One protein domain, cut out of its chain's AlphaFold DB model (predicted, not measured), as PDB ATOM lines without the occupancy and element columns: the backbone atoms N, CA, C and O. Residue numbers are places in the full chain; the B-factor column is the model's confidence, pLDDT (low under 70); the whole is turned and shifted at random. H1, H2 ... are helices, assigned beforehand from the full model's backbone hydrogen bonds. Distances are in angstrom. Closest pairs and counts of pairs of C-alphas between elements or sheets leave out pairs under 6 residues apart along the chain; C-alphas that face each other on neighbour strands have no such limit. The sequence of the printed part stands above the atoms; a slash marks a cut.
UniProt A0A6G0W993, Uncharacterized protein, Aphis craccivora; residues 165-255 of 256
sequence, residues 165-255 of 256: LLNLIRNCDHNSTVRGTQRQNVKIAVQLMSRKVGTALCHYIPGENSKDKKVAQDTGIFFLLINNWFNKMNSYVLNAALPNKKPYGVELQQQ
ATOM      1  N   LEU A 165      13.098  -5.230  46.366       86.50
ATOM      2  CA  LEU A 165      11.653  -4.977  46.458       86.50
ATOM      3  C   LEU A 165      10.827  -6.113  45.833       86.50
ATOM      4  O   LEU A 165       9.885  -6.598  46.459       86.50
ATOM      5  N   LEU A 166      11.206  -6.612  44.652       87.12
ATOM      6  CA  LEU A 166      10.513  -7.738  44.014       87.12
ATOM      7  C   LEU A 166      10.612  -9.041  44.838       87.12
ATOM      8  O   LEU A 166       9.640  -9.796  44.936       87.12
ATOM      9  N   ASN A 167      11.761  -9.300  45.470       85.19
ATOM     10  CA  ASN A 167      11.915 -10.410  46.417       85.19
ATOM     11  C   ASN A 167      11.016 -10.236  47.658       85.19
ATOM     12  O   ASN A 167      10.442 -11.227  48.115       85.19
ATOM     13  N   LEU A 168      10.866  -9.016  48.193       83.62
ATOM     14  CA  LEU A 168       9.971  -8.732  49.324       83.62
ATOM     15  C   LEU A 168       8.502  -8.949  48.957       83.62
ATOM     16  O   LEU A 168       7.818  -9.664  49.683       83.62
ATOM     17  N   ILE A 169       8.044  -8.440  47.806       83.94
ATOM     18  CA  ILE A 169       6.669  -8.649  47.315       83.94
ATOM     19  C   ILE A 169       6.364 -10.152  47.200       83.94
ATOM     20  O   ILE A 169       5.306 -10.599  47.635       83.94
ATOM     21  N   ARG A 170       7.310 -10.967  46.701       84.31
ATOM     22  CA  ARG A 170       7.154 -12.435  46.683       84.31
ATOM     23  C   ARG A 170       7.149 -13.044  48.093       84.31
ATOM     24  O   ARG A 170       6.452 -14.020  48.324       84.31
ATOM     25  N   ASN A 171       7.923 -12.510  49.036       78.69
ATOM     26  CA  ASN A 171       7.982 -13.032  50.406       78.69
ATOM     27  C   ASN A 171       6.728 -12.710  51.243       78.69
ATOM     28  O   ASN A 171       6.518 -13.365  52.262       78.69
ATOM     29  N   CYS A 172       5.896 -11.752  50.818       69.69
ATOM     30  CA  CYS A 172       4.557 -11.530  51.376       69.69
ATOM     31  C   CYS A 172       3.561 -12.647  51.008       69.69
ATOM     32  O   CYS A 172       2.560 -12.815  51.701       69.69
ATOM     33  N   ASP A 173       3.831 -13.444  49.966       66.88
ATOM     34  CA  ASP A 173       3.091 -14.682  49.716       66.88
ATOM     35  C   ASP A 173       3.561 -15.778  50.688       66.88
ATOM     36  O   ASP A 173       4.565 -16.471  50.475       66.88
ATOM     37  N   HIS A 174       2.802 -15.938  51.772       57.53
ATOM     38  CA  HIS A 174       3.030 -16.950  52.801       57.53
ATOM     39  C   HIS A 174       2.923 -18.397  52.285       57.53
ATOM     40  O   HIS A 174       3.506 -19.289  52.906       57.53
ATOM     41  N   ASN A 175       2.253 -18.638  51.151       54.69
ATOM     42  CA  ASN A 175       2.150 -19.962  50.528       54.69
ATOM     43  C   ASN A 175       3.340 -20.283  49.608       54.69
ATOM     44  O   ASN A 175       3.441 -21.401  49.095       54.69
ATOM     45  N   SER A 176       4.271 -19.343  49.409       57.88
ATOM     46  CA  SER A 176       5.433 -19.563  48.550       57.88
ATOM     47  C   SER A 176       6.324 -20.704  49.072       57.88
ATOM     48  O   SER A 176       6.914 -20.658  50.155       57.88
ATOM     49  N   THR A 177       6.492 -21.743  48.250       62.88
ATOM     50  CA  THR A 177       7.293 -22.950  48.553       62.88
ATOM     51  C   THR A 177       8.803 -22.692  48.666       62.88
ATOM     52  O   THR A 177       9.577 -23.605  48.956       62.88
ATOM     53  N   VAL A 178       9.234 -21.443  48.472       69.81
ATOM     54  CA  VAL A 178      10.627 -20.991  48.456       69.81
ATOM     55  C   VAL A 178      11.195 -20.969  49.881       69.81
ATOM     56  O   VAL A 178      10.851 -20.108  50.697       69.81
ATOM     57  N   ARG A 179      12.095 -21.910  50.194       73.06
ATOM     58  CA  ARG A 179      12.681 -22.097  51.537       73.06
ATOM     59  C   ARG A 179      14.160 -21.699  51.591       73.06
ATOM     60  O   ARG A 179      14.894 -21.827  50.613       73.06
ATOM     61  N   GLY A 180      14.608 -21.247  52.765       76.31
ATOM     62  CA  GLY A 180      16.015 -20.929  53.034       76.31
ATOM     63  C   GLY A 180      16.610 -19.895  52.069       76.31
ATOM     64  O   GLY A 180      15.958 -18.912  51.710       76.31
ATOM     65  N   THR A 181      17.846 -20.137  51.627       74.56
ATOM     66  CA  THR A 181      18.617 -19.246  50.737       74.56
ATOM     67  C   THR A 181      17.944 -18.974  49.391       74.56
ATOM     68  O   THR A 181      18.171 -17.920  48.800       74.56
ATOM     69  N   GLN A 182      17.043 -19.848  48.924       74.56
ATOM     70  CA  GLN A 182      16.284 -19.618  47.690       74.56
ATOM     71  C   GLN A 182      15.441 -18.331  47.748       74.56
ATOM     72  O   GLN A 182      15.161 -17.746  46.704       74.56
ATOM     73  N   ARG A 183      15.089 -17.835  48.947       74.38
ATOM     74  CA  ARG A 183      14.346 -16.572  49.120       74.38
ATOM     75  C   ARG A 183      15.115 -15.334  48.648       74.38
ATOM     76  O   ARG A 183      14.486 -14.324  48.348       74.38
ATOM     77  N   GLN A 184      16.439 -15.408  48.528       76.50
ATOM     78  CA  GLN A 184      17.258 -14.333  47.957       76.50
ATOM     79  C   GLN A 184      17.296 -14.381  46.416       76.50
ATOM     80  O   GLN A 184      17.683 -13.405  45.776       76.50
ATOM     81  N   ASN A 185      16.859 -15.478  45.786       83.81
ATOM     82  CA  ASN A 185      16.939 -15.649  44.338       83.81
ATOM     83  C   ASN A 185      15.827 -14.878  43.597       83.81
ATOM     84  O   ASN A 185      14.726 -15.389  43.367       83.81
ATOM     85  N   VAL A 186      16.165 -13.662  43.155       85.38
ATOM     86  CA  VAL A 186      15.305 -12.758  42.368       85.38
ATOM     87  C   VAL A 186      14.724 -13.450  41.126       85.38
ATOM     88  O   VAL A 186      13.570 -13.209  40.775       85.38
ATOM     89  N   LYS A 187      15.467 -14.373  40.490       87.94
ATOM     90  CA  LYS A 187      15.022 -15.089  39.281       87.94
ATOM     91  C   LYS A 187      13.695 -15.824  39.496       87.94
ATOM     92  O   LYS A 187      12.861 -15.825  38.598       87.94
ATOM     93  N   ILE A 188      13.473 -16.383  40.690       84.81
ATOM     94  CA  ILE A 188      12.228 -17.088  41.034       84.81
ATOM     95  C   ILE A 188      11.052 -16.102  41.099       84.81
ATOM     96  O   ILE A 188       9.976 -16.398  40.586       84.81
ATOM     97  N   ALA A 189      11.255 -14.909  41.672       87.00
ATOM     98  CA  ALA A 189      10.220 -13.874  41.728       87.00
ATOM     99  C   ALA A 189       9.883 -13.329  40.327       87.00
ATOM    100  O   ALA A 189       8.709 -13.227  39.980       87.00
ATOM    101  N   VAL A 190      10.902 -13.079  39.493       90.31
ATOM    102  CA  VAL A 190      10.741 -12.654  38.087       90.31
ATOM    103  C   VAL A 190      10.024 -13.711  37.241       90.31
ATOM    104  O   VAL A 190       9.249 -13.360  36.358       90.31
ATOM    105  N   GLN A 191      10.266 -15.004  37.483       90.56
ATOM    106  CA  GLN A 191       9.582 -16.089  36.768       90.56
ATOM    107  C   GLN A 191       8.111 -16.223  37.190       90.56
ATOM    108  O   GLN A 191       7.252 -16.371  36.317       90.56
ATOM    109  N   LEU A 192       7.822 -16.126  38.495       89.94
ATOM    110  CA  LEU A 192       6.462 -16.153  39.041       89.94
ATOM    111  C   LEU A 192       5.631 -14.967  38.534       89.94
ATOM    112  O   LEU A 192       4.610 -15.163  37.883       89.94
ATOM    113  N   MET A 193       6.100 -13.740  38.763       90.88
ATOM    114  CA  MET A 193       5.417 -12.502  38.367       90.88
ATOM    115  C   MET A 193       5.790 -12.099  36.934       90.88
ATOM    116  O   MET A 193       6.112 -10.947  36.653       90.88
ATOM    117  N   SER A 194       5.802 -13.070  36.016       92.38
ATOM    118  CA  SER A 194       6.111 -12.839  34.603       92.38
ATOM    119  C   SER A 194       4.846 -12.607  33.780       92.38
ATOM    120  O   SER A 194       3.787 -13.171  34.069       92.38
ATOM    121  N   ARG A 195       4.970 -11.868  32.664       92.50
ATOM    122  CA  ARG A 195       3.872 -11.686  31.690       92.50
ATOM    123  C   ARG A 195       3.205 -13.008  31.292       92.50
ATOM    124  O   ARG A 195       1.993 -13.031  31.137       92.50
ATOM    125  N   LYS A 196       3.963 -14.106  31.153       93.81
ATOM    126  CA  LYS A 196       3.399 -15.421  30.800       93.81
ATOM    127  C   LYS A 196       2.415 -15.932  31.858       93.81
ATOM    128  O   LYS A 196       1.342 -16.389  31.486       93.81
ATOM    129  N   VAL A 197       2.761 -15.832  33.143       93.25
ATOM    130  CA  VAL A 197       1.900 -16.295  34.245       93.25
ATOM    131  C   VAL A 197       0.702 -15.363  34.421       93.25
ATOM    132  O   VAL A 197      -0.424 -15.844  34.478       93.25
ATOM    133  N   GLY A 198       0.912 -14.041  34.410       93.69
ATOM    134  CA  GLY A 198      -0.184 -13.071  34.521       93.69
ATOM    135  C   GLY A 198      -1.213 -13.199  33.390       93.69
ATOM    136  O   GLY A 198      -2.406 -13.322  33.644       93.69
ATOM    137  N   THR A 199      -0.750 -13.290  32.137       94.31
ATOM    138  CA  THR A 199      -1.613 -13.546  30.970       94.31
ATOM    139  C   THR A 199      -2.316 -14.909  31.047       94.31
ATOM    140  O   THR A 199      -3.488 -14.996  30.694       94.31
ATOM    141  N   ALA A 200      -1.656 -15.964  31.543       95.00
ATOM    142  CA  ALA A 200      -2.296 -17.269  31.729       95.00
ATOM    143  C   ALA A 200      -3.422 -17.225  32.779       95.00
ATOM    144  O   ALA A 200      -4.500 -17.758  32.525       95.00
ATOM    145  N   LEU A 201      -3.212 -16.551  33.915       93.94
ATOM    146  CA  LEU A 201      -4.237 -16.372  34.949       93.94
ATOM    147  C   LEU A 201      -5.472 -15.629  34.412       93.94
ATOM    148  O   LEU A 201      -6.595 -16.080  34.630       93.94
ATOM    149  N   CYS A 202      -5.274 -14.549  33.647       92.44
ATOM    150  CA  CYS A 202      -6.375 -13.785  33.051       92.44
ATOM    151  C   CYS A 202      -7.151 -14.543  31.955       92.44
ATOM    152  O   CYS A 202      -8.326 -14.245  31.758       92.44
ATOM    153  N   HIS A 203      -6.527 -15.491  31.237       93.88
ATOM    154  CA  HIS A 203      -7.194 -16.264  30.176       93.88
ATOM    155  C   HIS A 203      -7.833 -17.566  30.662       93.88
ATOM    156  O   HIS A 203      -8.962 -17.856  30.282       93.88
ATOM    157  N   TYR A 204      -7.127 -18.362  31.472       92.25
ATOM    158  CA  TYR A 204      -7.639 -19.655  31.938       92.25
ATOM    159  C   TYR A 204      -8.573 -19.527  33.143       92.25
ATOM    160  O   TYR A 204      -9.367 -20.432  33.371       92.25
ATOM    161  N   ILE A 205      -8.479 -18.419  33.891       90.06
ATOM    162  CA  ILE A 205      -9.376 -18.052  34.998       90.06
ATOM    163  C   ILE A 205      -9.619 -19.254  35.949       90.06
ATOM    164  O   ILE A 205     -10.755 -19.706  36.115       90.06
ATOM    165  N   PRO A 206      -8.549 -19.843  36.527       85.19
ATOM    166  CA  PRO A 206      -8.654 -21.037  37.361       85.19
ATOM    167  C   PRO A 206      -9.490 -20.806  38.627       85.19
ATOM    168  O   PRO A 206      -9.510 -19.715  39.193       85.19
ATOM    169  N   GLY A 207     -10.129 -21.880  39.090       84.75
ATOM    170  CA  GLY A 207     -11.054 -21.885  40.223       84.75
ATOM    171  C   GLY A 207     -12.439 -22.370  39.804       84.75
ATOM    172  O   GLY A 207     -12.816 -22.279  38.637       84.75
ATOM    173  N   GLU A 208     -13.208 -22.905  40.747       85.56
ATOM    174  CA  GLU A 208     -14.558 -23.416  40.478       85.56
ATOM    175  C   GLU A 208     -15.592 -22.292  40.628       85.56
ATOM    176  O   GLU A 208     -16.383 -22.026  39.712       85.56
ATOM    177  N   ASN A 209     -15.519 -21.556  41.741       91.06
ATOM    178  CA  ASN A 209     -16.484 -20.525  42.107       91.06
ATOM    179  C   ASN A 209     -16.156 -19.162  41.481       91.06
ATOM    180  O   ASN A 209     -15.009 -18.845  41.163       91.06
ATOM    181  N   SER A 210     -17.169 -18.300  41.375       87.69
ATOM    182  CA  SER A 210     -17.031 -16.918  40.881       87.69
ATOM    183  C   SER A 210     -16.008 -16.086  41.668       87.69
ATOM    184  O   SER A 210     -15.293 -15.274  41.082       87.69
ATOM    185  N   LYS A 211     -15.895 -16.320  42.982       91.00
ATOM    186  CA  LYS A 211     -14.900 -15.684  43.858       91.00
ATOM    187  C   LYS A 211     -13.469 -16.046  43.454       91.00
ATOM    188  O   LYS A 211     -12.640 -15.154  43.302       91.00
ATOM    189  N   ASP A 212     -13.200 -17.331  43.253       89.50
ATOM    190  CA  ASP A 212     -11.860 -17.852  42.960       89.50
ATOM    191  C   ASP A 212     -11.409 -17.398  41.564       89.50
ATOM    192  O   ASP A 212     -10.304 -16.885  41.392       89.50
ATOM    193  N   LYS A 213     -12.339 -17.450  40.603       90.00
ATOM    194  CA  LYS A 213     -12.188 -16.918  39.242       90.00
ATOM    195  C   LYS A 213     -11.825 -15.430  39.237       90.00
ATOM    196  O   LYS A 213     -10.905 -15.027  38.522       90.00
ATOM    197  N   LYS A 214     -12.483 -14.616  40.074       93.12
ATOM    198  CA  LYS A 214     -12.120 -13.202  40.244       93.12
ATOM    199  C   LYS A 214     -10.725 -13.039  40.859       93.12
ATOM    200  O   LYS A 214      -9.926 -12.278  40.324       93.12
ATOM    201  N   VAL A 215     -10.396 -13.776  41.924       92.56
ATOM    202  CA  VAL A 215      -9.056 -13.728  42.544       92.56
ATOM    203  C   VAL A 215      -7.964 -14.088  41.532       92.56
ATOM    204  O   VAL A 215      -6.921 -13.435  41.513       92.56
ATOM    205  N   ALA A 216      -8.199 -15.057  40.643       92.00
ATOM    206  CA  ALA A 216      -7.264 -15.388  39.573       92.00
ATOM    207  C   ALA A 216      -7.077 -14.234  38.567       92.00
ATOM    208  O   ALA A 216      -5.941 -13.918  38.213       92.00
ATOM    209  N   GLN A 217      -8.158 -13.564  38.150       93.19
ATOM    210  CA  GLN A 217      -8.087 -12.386  37.272       93.19
ATOM    211  C   GLN A 217      -7.346 -11.216  37.933       93.19
ATOM    212  O   GLN A 217      -6.398 -10.694  37.343       93.19
ATOM    213  N   ASP A 218      -7.720 -10.856  39.165       94.38
ATOM    214  CA  ASP A 218      -7.099  -9.772  39.936       94.38
ATOM    215  C   ASP A 218      -5.594 -10.050  40.161       94.38
ATOM    216  O   ASP A 218      -4.750  -9.173  39.956       94.38
ATOM    217  N   THR A 219      -5.226 -11.302  40.474       92.56
ATOM    218  CA  THR A 219      -3.820 -11.741  40.602       92.56
ATOM    219  C   THR A 219      -3.069 -11.672  39.270       92.56
ATOM    220  O   THR A 219      -1.913 -11.249  39.228       92.56
ATOM    221  N   GLY A 220      -3.715 -12.047  38.161       94.38
ATOM    222  CA  GLY A 220      -3.131 -11.960  36.823       94.38
ATOM    223  C   GLY A 220      -2.832 -10.519  36.403       94.38
ATOM    224  O   GLY A 220      -1.733 -10.232  35.919       94.38
ATOM    225  N   ILE A 221      -3.760  -9.596  36.678       95.00
ATOM    226  CA  ILE A 221      -3.591  -8.149  36.471       95.00
ATOM    227  C   ILE A 221      -2.444  -7.615  37.342       95.00
ATOM    228  O   ILE A 221      -1.565  -6.915  36.835       95.00
ATOM    229  N   PHE A 222      -2.387  -8.000  38.621       94.44
ATOM    230  CA  PHE A 222      -1.293  -7.628  39.523       94.44
ATOM    231  C   PHE A 222       0.076  -8.130  39.026       94.44
ATOM    232  O   PHE A 222       1.035  -7.357  38.978       94.44
ATOM    233  N   PHE A 223       0.183  -9.381  38.569       94.44
ATOM    234  CA  PHE A 223       1.430  -9.913  38.002       94.44
ATOM    235  C   PHE A 223       1.837  -9.185  36.712       94.44
ATOM    236  O   PHE A 223       3.026  -8.956  36.495       94.44
ATOM    237  N   LEU A 224       0.882  -8.776  35.869       93.44
ATOM    238  CA  LEU A 224       1.159  -7.958  34.683       93.44
ATOM    239  C   LEU A 224       1.661  -6.551  35.056       93.44
ATOM    240  O   LEU A 224       2.606  -6.062  34.432       93.44
ATOM    241  N   LEU A 225       1.090  -5.935  36.095       93.31
ATOM    242  CA  LEU A 225       1.524  -4.642  36.629       93.31
ATOM    243  C   LEU A 225       2.956  -4.710  37.186       93.31
ATOM    244  O   LEU A 225       3.810  -3.936  36.752       93.31
ATOM    245  N   ILE A 226       3.245  -5.669  38.074       92.75
ATOM    246  CA  ILE A 226       4.586  -5.853  38.656       92.75
ATOM    247  C   ILE A 226       5.617  -6.220  37.579       92.75
ATOM    248  O   ILE A 226       6.710  -5.655  37.571       92.75
ATOM    249  N   ASN A 227       5.262  -7.079  36.613       92.31
ATOM    250  CA  ASN A 227       6.096  -7.345  35.440       92.31
ATOM    251  C   ASN A 227       6.439  -6.039  34.703       92.31
ATOM    252  O   ASN A 227       7.598  -5.807  34.369       92.31
ATOM    253  N   ASN A 228       5.451  -5.189  34.419       90.69
ATOM    254  CA  ASN A 228       5.671  -3.958  33.659       90.69
ATOM    255  C   ASN A 228       6.523  -2.943  34.432       90.69
ATOM    256  O   ASN A 228       7.459  -2.398  33.854       90.69
ATOM    257  N   TRP A 229       6.260  -2.749  35.726       91.62
ATOM    258  CA  TRP A 229       7.091  -1.922  36.606       91.62
ATOM    259  C   TRP A 229       8.545  -2.416  36.649       91.62
ATOM    260  O   TRP A 229       9.464  -1.643  36.382       91.62
ATOM    261  N   PHE A 230       8.765  -3.713  36.885       91.88
ATOM    262  CA  PHE A 230      10.114  -4.273  36.982       91.88
ATOM    263  C   PHE A 230      10.883  -4.194  35.653       91.88
ATOM    264  O   PHE A 230      12.082  -3.938  35.663       91.88
ATOM    265  N   ASN A 231      10.218  -4.366  34.501       90.00
ATOM    266  CA  ASN A 231      10.870  -4.188  33.196       90.00
ATOM    267  C   ASN A 231      11.201  -2.706  32.901       90.00
ATOM    268  O   ASN A 231      12.274  -2.453  32.357       90.00
ATOM    269  N   LYS A 232      10.355  -1.739  33.307       89.12
ATOM    270  CA  LYS A 232      10.661  -0.294  33.207       89.12
ATOM    271  C   LYS A 232      11.912   0.049  34.040       89.12
ATOM    272  O   LYS A 232      12.870   0.601  33.503       89.12
ATOM    273  N   MET A 233      11.932  -0.355  35.314       89.31
ATOM    274  CA  MET A 233      13.020  -0.093  36.277       89.31
ATOM    275  C   MET A 233      14.330  -0.857  36.003       89.31
ATOM    276  O   MET A 233      15.366  -0.509  36.559       89.31
ATOM    277  N   ASN A 234      14.294  -1.908  35.180       89.81
ATOM    278  CA  ASN A 234      15.442  -2.761  34.846       89.81
ATOM    279  C   ASN A 234      15.621  -2.858  33.316       89.81
ATOM    280  O   ASN A 234      15.808  -3.941  32.750       89.81
ATOM    281  N   SER A 235      15.485  -1.716  32.637       88.81
ATOM    282  CA  SER A 235      15.627  -1.573  31.188       88.81
ATOM    283  C   SER A 235      17.086  -1.280  30.808       88.81
ATOM    284  O   SER A 235      17.716  -0.375  31.343       88.81
ATOM    285  N   TYR A 236      17.640  -2.070  29.881       83.94
ATOM    286  CA  TYR A 236      19.057  -1.997  29.470       83.94
ATOM    287  C   TYR A 236      19.273  -2.097  27.949       83.94
ATOM    288  O   TYR A 236      20.409  -2.142  27.484       83.94
ATOM    289  N   VAL A 237      18.199  -2.143  27.151       82.69
ATOM    290  CA  VAL A 237      18.271  -2.247  25.684       82.69
ATOM    291  C   VAL A 237      17.632  -1.008  25.069       82.69
ATOM    292  O   VAL A 237      16.410  -0.884  25.082       82.69
ATOM    293  N   LEU A 238      18.456  -0.116  24.506       75.88
ATOM    294  CA  LEU A 238      18.020   1.129  23.852       75.88
ATOM    295  C   LEU A 238      16.875   0.873  22.852       75.88
ATOM    296  O   LEU A 238      15.783   1.416  22.988       75.88
ATOM    297  N   ASN A 239      17.106  -0.049  21.915       79.62
ATOM    298  CA  ASN A 239      16.174  -0.398  20.841       79.62
ATOM    299  C   ASN A 239      15.336  -1.642  21.193       79.62
ATOM    300  O   ASN A 239      15.239  -2.585  20.407       79.62
ATOM    301  N   ALA A 240      14.762  -1.694  22.398       81.81
ATOM    302  CA  ALA A 240      13.906  -2.813  22.788       81.81
ATOM    303  C   ALA A 240      12.611  -2.850  21.953       81.81
ATOM    304  O   ALA A 240      11.873  -1.870  21.878       81.81
ATOM    305  N   ALA A 241      12.279  -4.021  21.400       81.19
ATOM    306  CA  ALA A 241      11.057  -4.230  20.610       81.19
ATOM    307  C   ALA A 241       9.743  -4.122  21.418       81.19
ATOM    308  O   ALA A 241       8.661  -4.144  20.838       81.19
ATOM    309  N   LEU A 242       9.818  -4.024  22.752       79.44
ATOM    310  CA  LEU A 242       8.670  -3.818  23.637       79.44
ATOM    311  C   LEU A 242       8.826  -2.475  24.377       79.44
ATOM    312  O   LEU A 242       9.847  -2.305  25.049       79.44
ATOM    313  N   PRO A 243       7.832  -1.564  24.333       75.88
ATOM    314  CA  PRO A 243       7.868  -0.267  25.025       75.88
ATOM    315  C   PRO A 243       8.241  -0.350  26.510       75.88
ATOM    316  O   PRO A 243       9.090   0.396  26.994       75.88
ATOM    317  N   ASN A 244       7.694  -1.337  27.228       76.81
ATOM    318  CA  ASN A 244       7.973  -1.572  28.649       76.81
ATOM    319  C   ASN A 244       9.399  -2.079  28.954       76.81
ATOM    320  O   ASN A 244       9.701  -2.319  30.119       76.81
ATOM    321  N   LYS A 245      10.251  -2.270  27.937       82.88
ATOM    322  CA  LYS A 245      11.675  -2.628  28.055       82.88
ATOM    323  C   LYS A 245      12.627  -1.580  27.472       82.88
ATOM    324  O   LYS A 245      13.839  -1.749  27.613       82.88
ATOM    325  N   LYS A 246      12.112  -0.540  26.807       87.06
ATOM    326  CA  LYS A 246      12.926   0.603  26.373       87.06
ATOM    327  C   LYS A 246      13.346   1.423  27.601       87.06
ATOM    328  O   LYS A 246      12.618   1.398  28.598       87.06
ATOM    329  N   PRO A 247      14.469   2.160  27.544       89.00
ATOM    330  CA  PRO A 247      14.890   3.038  28.631       89.00
ATOM    331  C   PRO A 247      13.805   4.053  28.990       89.00
ATOM    332  O   PRO A 247      13.077   4.533  28.114       89.00
ATOM    333  N   TYR A 248      13.715   4.400  30.271       88.56
ATOM    334  CA  TYR A 248      12.823   5.458  30.735       88.56
ATOM    335  C   TYR A 248      13.167   6.800  30.063       88.56
ATOM    336  O   TYR A 248      14.337   7.162  29.959       88.56
ATOM    337  N   GLY A 249      12.147   7.510  29.577       86.38
ATOM    338  CA  GLY A 249      12.283   8.749  28.804       86.38
ATOM    339  C   GLY A 249      12.039   8.587  27.299       86.38
ATOM    340  O   GLY A 249      11.672   9.559  26.648       86.38
ATOM    341  N   VAL A 250      12.178   7.377  26.739       86.12
ATOM    342  CA  VAL A 250      12.031   7.147  25.285       86.12
ATOM    343  C   VAL A 250      10.563   7.131  24.839       86.12
ATOM    344  O   VAL A 250      10.248   7.610  23.755       86.12
ATOM    345  N   GLU A 251       9.651   6.606  25.663       85.56
ATOM    346  CA  GLU A 251       8.212   6.515  25.349       85.56
ATOM    347  C   GLU A 251       7.364   6.914  26.565       85.56
ATOM    348  O   GLU A 251       6.553   6.135  27.065       85.56
ATOM    349  N   LEU A 252       7.552   8.146  27.057       84.06
ATOM    350  CA  LEU A 252       6.904   8.668  28.274       84.06
ATOM    351  C   LEU A 252       5.378   8.471  28.317       84.06
ATOM    352  O   LEU A 252       4.845   8.147  29.373       84.06
ATOM    353  N   GLN A 253       4.683   8.551  27.176       83.75
ATOM    354  CA  GLN A 253       3.233   8.299  27.071       83.75
ATOM    355  C   GLN A 253       2.799   6.861  27.429       83.75
ATOM    356  O   GLN A 253       1.619   6.629  27.668       83.75
ATOM    357  N   GLN A 254       3.725   5.895  27.449       77.81
ATOM    358  CA  GLN A 254       3.496   4.500  27.869       77.81
ATOM    359  C   GLN A 254       4.326   4.119  29.115       77.81
ATOM    360  O   GLN A 254       4.191   3.021  29.675       77.81
ATOM    361  N   GLN A 255       5.251   4.994  29.519       79.44
ATOM    362  CA  GLN A 255       6.153   4.793  30.651       79.44
ATOM    363  C   GLN A 255       5.637   5.434  31.940       79.44
ATOM    364  O   GLN A 255       5.880   4.853  33.002       79.44
TER     365      GLN A 255
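Overview. This is residues 165 to 255 of the 256 residues of an uncharacterized protein of Aphis craccivora (UniProt A0A6G0W993). A long straight helix, H5, is the spine of a flat, open model; H4 folds back along it as a helical hairpin, and three short helices, H1, H2 and H3, form a small group to one side of its later half. Beyond the end of H5, residues 234 to 251 make a loop with no named element that folds back to the short last helix, H6, near the end of H5, while residues 172 to 177 stick out from the small group. The printed part has 91 residues with six named helices, H1 to H6 in order along the chain, and no named strand; its class is all helix. It is only just loose, close to compact, with a radius of gyration of the C-alphas of 14.9 A, and it spans 43 by 34 by 16 A.

Arrangement. H5, residues 210 to 233, touches H4, residues 195 to 204, with residues 216 to 227 alone. The two form a hairpin and run opposite ways at a shallow tilt of 18 degrees; their closest C-alphas, those of Gly 198 and Gly 220, are 3.9 A apart. H3, residues 186 to 192, is close to H5 but not clearly touching, with the closest C-alphas, those of Val 190 and Asn 227, 7.5 A apart. H1, residues 165 to 171, is also close to H5 but not clearly touching, at 7.8 A between the C-alphas of Leu 166 and Phe 230. H1 touches H3 at a steep tilt of 63 degrees, the same way, with the closest C-alphas, those of Asn 167 and Val 186, 5.8 A apart. H2, residues 180 to 184, only just touches H1, with 3 pairs of C-alphas within 8 A, the closest being those of Asn 167 and Gln 184 at 6.8 A. H2 and H5 are apart. H6, residues 252 to 255, is close to H5 but not clearly touching; the closest C-alphas, those of Lys 232 and Gln 255, are 7.3 A apart. Every O i to N i+4 pair is within hydrogen-bond range in H1, H3, H4 and H5; H2 has 0 of 1 such pairs but 2 of 2 O i to N i+3 pairs within range, and H6 is too short for an O i to N i+4 pair.

Along the chain. H5 runs 34.7 A from C-alpha 210 at (-17.031, -16.918, 40.881) to C-alpha 233 at (13.020, -0.093, 36.277). H4 is 14.0 A long, H3 10.0 A, H1 9.7 A, H2 8.4 A and H6 4.6 A. H1 begins at C-alpha 165, (11.653, -4.977, 46.458), and H6 ends at C-alpha 255, (6.153, 4.793, 30.651).

Size, cuts and confidence. The two C-alphas farthest apart, those of Asn 209 and Leu 238, are 44.6 A apart. The printed part has no cut. The link from H5 to H6, 18 residues, is long. The mean pLDDT of the printed part is 85.4, and residues 172 to 178 are under 70.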